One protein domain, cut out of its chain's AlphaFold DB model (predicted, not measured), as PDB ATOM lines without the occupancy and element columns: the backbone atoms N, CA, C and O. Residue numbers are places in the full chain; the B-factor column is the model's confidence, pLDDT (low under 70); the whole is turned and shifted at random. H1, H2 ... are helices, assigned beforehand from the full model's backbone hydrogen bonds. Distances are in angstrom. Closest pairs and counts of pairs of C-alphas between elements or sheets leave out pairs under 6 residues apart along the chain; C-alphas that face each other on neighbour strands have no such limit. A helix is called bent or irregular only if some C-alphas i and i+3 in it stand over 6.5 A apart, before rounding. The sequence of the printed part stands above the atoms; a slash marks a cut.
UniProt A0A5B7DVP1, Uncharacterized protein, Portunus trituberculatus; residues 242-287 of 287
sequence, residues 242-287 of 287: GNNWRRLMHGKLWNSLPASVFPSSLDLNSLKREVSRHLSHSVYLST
ATOM      1  N   GLY A 242      73.233  39.281 120.481       50.44
ATOM      2  CA  GLY A 242      72.149  38.282 120.508       50.44
ATOM      3  C   GLY A 242      72.014  37.402 119.251       50.44
ATOM      4  O   GLY A 242      71.372  36.355 119.291       50.44
ATOM      5  N   ASN A 243      72.685  37.757 118.154       54.50
ATOM      6  CA  ASN A 243      72.673  37.028 116.888       54.50
ATOM      7  C   ASN A 243      73.755  35.933 116.774       54.50
ATOM      8  O   ASN A 243      73.646  35.054 115.911       54.50
ATOM      9  N   ASN A 244      74.788  35.939 117.626       60.59
ATOM     10  CA  ASN A 244      75.961  35.067 117.461       60.59
ATOM     11  C   ASN A 244      75.764  33.653 118.045       60.59
ATOM     12  O   ASN A 244      76.358  32.676 117.575       60.59
ATOM     13  N   TRP A 245      74.833  33.504 118.991       57.88
ATOM     14  CA  TRP A 245      74.456  32.221 119.597       57.88
ATOM     15  C   TRP A 245      74.021  31.170 118.569       57.88
ATOM     16  O   TRP A 245      74.322  29.984 118.720       57.88
ATOM     17  N   ARG A 246      73.388  31.607 117.471       64.62
ATOM     18  CA  ARG A 246      72.941  30.725 116.386       64.62
ATOM     19  C   ARG A 246      74.119  30.026 115.703       64.62
ATOM     20  O   ARG A 246      74.068  28.821 115.478       64.62
ATOM     21  N   ARG A 247      75.199  30.758 115.402       65.00
ATOM     22  CA  ARG A 247      76.396  30.208 114.735       65.00
ATOM     23  C   ARG A 247      77.200  29.308 115.668       65.00
ATOM     24  O   ARG A 247      77.723  28.278 115.239       65.00
ATOM     25  N   LEU A 248      77.256  29.682 116.943       66.06
ATOM     26  CA  LEU A 248      77.952  28.935 117.984       66.06
ATOM     27  C   LEU A 248      77.309  27.565 118.224       66.06
ATOM     28  O   LEU A 248      78.006  26.549 118.161       66.06
ATOM     29  N   MET A 249      75.983  27.534 118.386       67.00
ATOM     30  CA  MET A 249      75.234  26.292 118.562       67.00
ATOM     31  C   MET A 249      75.237  25.456 117.282       67.00
ATOM     32  O   MET A 249      75.686  24.318 117.310       67.00
ATOM     33  N   HIS A 250      74.813  26.012 116.143       66.56
ATOM     34  CA  HIS A 250      74.540  25.237 114.924       66.56
ATOM     35  C   HIS A 250      75.797  24.674 114.233       66.56
ATOM     36  O   HIS A 250      75.711  23.668 113.529       66.56
ATOM     37  N   GLY A 251      76.954  25.324 114.408       71.25
ATOM     38  CA  GLY A 251      78.174  24.987 113.675       71.25
ATOM     39  C   GLY A 251      79.302  24.437 114.538       71.25
ATOM     40  O   GLY A 251      79.887  23.415 114.199       71.25
ATOM     41  N   LYS A 252      79.651  25.114 115.635       71.94
ATOM     42  CA  LYS A 252      80.871  24.770 116.381       71.94
ATOM     43  C   LYS A 252      80.599  23.785 117.506       71.94
ATOM     44  O   LYS A 252      81.350  22.829 117.640       71.94
ATOM     45  N   LEU A 253      79.523  23.965 118.269       76.81
ATOM     46  CA  LEU A 253      79.261  23.106 119.421       76.81
ATOM     47  C   LEU A 253      78.859  21.682 119.005       76.81
ATOM     48  O   LEU A 253      79.515  20.729 119.416       76.81
ATOM     49  N   TRP A 254      77.854  21.534 118.133       77.94
ATOM     50  CA  TRP A 254      77.377  20.210 117.699       77.94
ATOM     51  C   TRP A 254      78.435  19.387 116.959       77.94
ATOM     52  O   TRP A 254      78.439  18.170 117.082       77.94
ATOM     53  N   ASN A 255      79.336  20.036 116.217       76.00
ATOM     54  CA  ASN A 255      80.386  19.343 115.466       76.00
ATOM     55  C   ASN A 255      81.634  19.037 116.316       76.00
ATOM     56  O   ASN A 255      82.483  18.268 115.876       76.00
ATOM     57  N   SER A 256      81.761  19.633 117.509       78.81
ATOM     58  CA  SER A 256      82.907  19.408 118.408       78.81
ATOM     59  C   SER A 256      82.629  18.358 119.485       78.81
ATOM     60  O   SER A 256      83.558  17.931 120.168       78.81
ATOM     61  N   LEU A 257      81.368  17.957 119.670       77.00
ATOM     62  CA  LEU A 257      80.991  16.942 120.647       77.00
ATOM     63  C   LEU A 257      81.109  15.548 120.010       77.00
ATOM     64  O   LEU A 257      80.432  15.282 119.015       77.00
ATOM     65  N   PRO A 258      81.947  14.645 120.551       79.31
ATOM     66  CA  PRO A 258      82.020  13.286 120.042       79.31
ATOM     67  C   PRO A 258      80.697  12.551 120.295       79.31
ATOM     68  O   PRO A 258      80.058  12.736 121.331       79.31
ATOM     69  N   ALA A 259      80.301  11.682 119.361       75.38
ATOM     70  CA  ALA A 259      79.050  10.920 119.445       75.38
ATOM     71  C   ALA A 259      78.940  10.071 120.730       75.38
ATOM     72  O   ALA A 259      77.837   9.771 121.169       75.38
ATOM     73  N   SER A 260      80.071   9.749 121.371       77.69
ATOM     74  CA  SER A 260      80.149   9.003 122.634       77.69
ATOM     75  C   SER A 260      79.626   9.751 123.863       77.69
ATOM     76  O   SER A 260      79.407   9.126 124.896       77.69
ATOM     77  N   VAL A 261      79.435  11.074 123.785       84.75
ATOM     78  CA  VAL A 261      78.863  11.871 124.888       84.75
ATOM     79  C   VAL A 261      77.348  11.674 124.985       84.75
ATOM     80  O   VAL A 261      76.747  11.951 126.021       84.75
ATOM     81  N   PHE A 262      76.723  11.177 123.919       83.75
ATOM     82  CA  PHE A 262      75.284  10.992 123.851       83.75
ATOM     83  C   PHE A 262      74.915   9.522 124.091       83.75
ATOM     84  O   PHE A 262      75.621   8.628 123.620       83.75
ATOM     85  N   PRO A 263      73.814   9.242 124.812       80.94
ATOM     86  CA  PRO A 263      73.288   7.889 124.932       80.94
ATOM     87  C   PRO A 263      73.046   7.292 123.544       80.94
ATOM     88  O   PRO A 263      72.523   7.975 122.665       80.94
ATOM     89  N   SER A 264      73.350   6.008 123.357       86.56
ATOM     90  CA  SER A 264      73.112   5.312 122.082       86.56
ATOM     91  C   SER A 264      71.634   5.266 121.676       86.56
ATOM     92  O   SER A 264      71.326   5.063 120.506       86.56
ATOM     93  N   SER A 265      70.719   5.477 122.624       85.56
ATOM     94  CA  SER A 265      69.277   5.589 122.391       85.56
ATOM     95  C   SER A 265      68.832   6.950 121.845       85.56
ATOM     96  O   SER A 265      67.669   7.103 121.478       85.56
ATOM     97  N   LEU A 266      69.719   7.950 121.809       84.69
ATOM     98  CA  LEU A 266      69.390   9.310 121.400       84.69
ATOM     99  C   LEU A 266      69.765   9.541 119.932       84.69
ATOM    100  O   LEU A 266      70.944   9.589 119.582       84.69
ATOM    101  N   ASP A 267      68.767   9.754 119.073       89.56
ATOM    102  CA  ASP A 267      69.014  10.173 117.692       89.56
ATOM    103  C   ASP A 267      69.495  11.632 117.653       89.56
ATOM    104  O   ASP A 267      68.727  12.587 117.827       89.56
ATOM    105  N   LEU A 268      70.794  11.802 117.397       85.12
ATOM    106  CA  LEU A 268      71.449  13.102 117.283       85.12
ATOM    107  C   LEU A 268      70.836  13.981 116.195       85.12
ATOM    108  O   LEU A 268      70.809  15.204 116.340       85.12
ATOM    109  N   ASN A 269      70.320  13.382 115.120       88.50
ATOM    110  CA  ASN A 269      69.695  14.137 114.042       88.50
ATOM    111  C   ASN A 269      68.342  14.698 114.478       88.50
ATOM    112  O   ASN A 269      68.043  15.857 114.183       88.50
ATOM    113  N   SER A 270      67.560  13.911 115.221       86.31
ATOM    114  CA  SER A 270      66.305  14.356 115.828       86.31
ATOM    115  C   SER A 270      66.540  15.508 116.809       86.31
ATOM    116  O   SER A 270      65.940  16.575 116.661       86.31
ATOM    117  N   LEU A 271      67.507  15.365 117.723       85.50
ATOM    118  CA  LEU A 271      67.855  16.412 118.688       85.50
ATOM    119  C   LEU A 271      68.340  17.695 117.999       85.50
ATOM    120  O   LEU A 271      67.872  18.793 118.311       85.50
ATOM    121  N   LYS A 272      69.254  17.573 117.030       85.50
ATOM    122  CA  LYS A 272      69.769  18.717 116.269       85.50
ATOM    123  C   LYS A 272      68.647  19.428 115.517       85.50
ATOM    124  O   LYS A 272      68.617  20.660 115.499       85.50
ATOM    125  N   ARG A 273      67.715  18.678 114.918       87.19
ATOM    126  CA  ARG A 273      66.553  19.222 114.205       87.19
ATOM    127  C   ARG A 273      65.594  19.943 115.157       87.19
ATOM    128  O   ARG A 273      65.147  21.032 114.814       87.19
ATOM    129  N   GLU A 274      65.333  19.393 116.341       82.88
ATOM    130  CA  GLU A 274      64.462  20.007 117.353       82.88
ATOM    131  C   GLU A 274      65.047  21.320 117.887       82.88
ATOM    132  O   GLU A 274      64.395  22.363 117.858       82.88
ATOM    133  N   VAL A 275      66.323  21.308 118.282       82.56
ATOM    134  CA  VAL A 275      67.020  22.511 118.761       82.56
ATOM    135  C   VAL A 275      67.068  23.578 117.668       82.56
ATOM    136  O   VAL A 275      66.805  24.750 117.931       82.56
ATOM    137  N   SER A 276      67.334  23.185 116.419       84.50
ATOM    138  CA  SER A 276      67.323  24.116 115.284       84.50
ATOM    139  C   SER A 276      65.931  24.704 115.040       84.50
ATOM    140  O   SER A 276      65.817  25.903 114.782       84.50
ATOM    141  N   ARG A 277      64.867  23.900 115.184       84.31
ATOM    142  CA  ARG A 277      63.477  24.359 115.064       84.31
ATOM    143  C   ARG A 277      63.149  25.401 116.133       84.31
ATOM    144  O   ARG A 277      62.689  26.487 115.786       84.31
ATOM    145  N   HIS A 278      63.475  25.143 117.398       78.25
ATOM    146  CA  HIS A 278      63.239  26.101 118.483       78.25
ATOM    147  C   HIS A 278      64.016  27.410 118.309       78.25
ATOM    148  O   HIS A 278      63.449  28.489 118.484       78.25
ATOM    149  N   LEU A 279      65.282  27.330 117.892       75.19
ATOM    150  CA  LEU A 279      66.095  28.516 117.611       75.19
ATOM    151  C   LEU A 279      65.581  29.308 116.400       75.19
ATOM    152  O   LEU A 279      65.717  30.527 116.363       75.19
ATOM    153  N   SER A 280      64.987  28.642 115.406       80.25
ATOM    154  CA  SER A 280      64.375  29.325 114.261       80.25
ATOM    155  C   SER A 280      63.059  30.022 114.626       80.25
ATOM    156  O   SER A 280      62.800  31.122 114.146       80.25
ATOM    157  N   HIS A 281      62.266  29.435 115.527       70.31
ATOM    158  CA  HIS A 281      60.978  29.988 115.953       70.31
ATOM    159  C   HIS A 281      61.115  31.199 116.883       70.31
ATOM    160  O   HIS A 281      60.244  32.064 116.868       70.31
ATOM    161  N   SER A 282      62.200  31.316 117.658       66.56
ATOM    162  CA  SER A 282      62.381  32.485 118.535       66.56
ATOM    163  C   SER A 282      62.622  33.788 117.756       66.56
ATOM    164  O   SER A 282      62.384  34.871 118.279       66.56
ATOM    165  N   VAL A 283      63.077  33.701 116.501       51.59
ATOM    166  CA  VAL A 283      63.505  34.852 115.686       51.59
ATOM    167  C   VAL A 283      62.324  35.553 115.021       51.59
ATOM    168  O   VAL A 283      62.297  36.776 114.982       51.59
ATOM    169  N   TYR A 284      61.323  34.801 114.562       49.59
ATOM    170  CA  TYR A 284      60.137  35.368 113.906       49.59
ATOM    171  C   TYR A 284      59.222  36.164 114.849       49.59
ATOM    172  O   TYR A 284      58.338  36.869 114.385       49.59
ATOM    173  N   LEU A 285      59.424  36.051 116.162       46.41
ATOM    174  CA  LEU A 285      58.659  36.775 117.183       46.41
ATOM    175  C   LEU A 285      59.415  37.990 117.750       46.41
ATOM    176  O   LEU A 285      58.917  38.629 118.672       46.41
ATOM    177  N   SER A 286      60.618  38.279 117.232       42.16
ATOM    178  CA  SER A 286      61.488  39.380 117.684       42.16
ATOM    179  C   SER A 286      61.532  40.575 116.715       42.16
ATOM    180  O   SER A 286      62.223  41.551 116.997       42.16
ATOM    181  N   THR A 287      60.842  40.480 115.576       45.66
ATOM    182  CA  THR A 287      60.669  41.527 114.553       45.66
ATOM    183  C   THR A 287      59.207  41.911 114.471       45.66
ATOM    184  O   THR A 287      58.922  43.121 114.406       45.66
TER     185      THR A 287
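AT A GLANCE: This is residues 242 to 287 of the 287 residues of an uncharacterized protein of Portunus trituberculatus (UniProt A0A5B7DVP1). Two helices side by side, H2 and H1, run opposite ways as a slim helical hairpin, joined at one end by a wide loop whose residues 260 to 267 stick out. The printed part has 46 residues with two named helices, H1 then H2, and no named strand; the class is all helix. The whole is a loose rod, with a radius of gyration of the C-alphas of 12.3 A and spans of 39 by 18 by 10 A.

IN THESE COORDINATES: H2, the longest helix, holds residues 268 to 281 and measures 19.9 A from C-alpha 268 at (71.449, 13.102, 117.283) to C-alpha 281 at (60.978, 29.988, 115.953). H1, residues 245 to 256, measures 15.4 A and begins at C-alpha 245 at (74.456, 32.221, 119.597). H1 is only just irregular: C-alphas 250 and 253 are 6.9 A apart.

HOW THE PARTS SIT: H2 and H1 form a helical hairpin and only just touch, with 3 pairs of C-alphas within 8 A. Their closest C-alphas, those of Leu 279 and Arg 246, are 7.3 A apart. They run opposite ways at a shallow tilt of 8 degrees. In H2 every O i to N i+4 pair is within hydrogen-bond range; in H1, 5 of 8 are.

THE WHOLE: The two farthest C-alphas, those of Ser 264 and Thr 287, the chain's last residue, are 39.0 A apart. The link from H1 to H2 is long, with 11 residues. The printed part has no cut. Its mean pLDDT is 73.2, with residues 242 to 250 and 282 to 287 under 70.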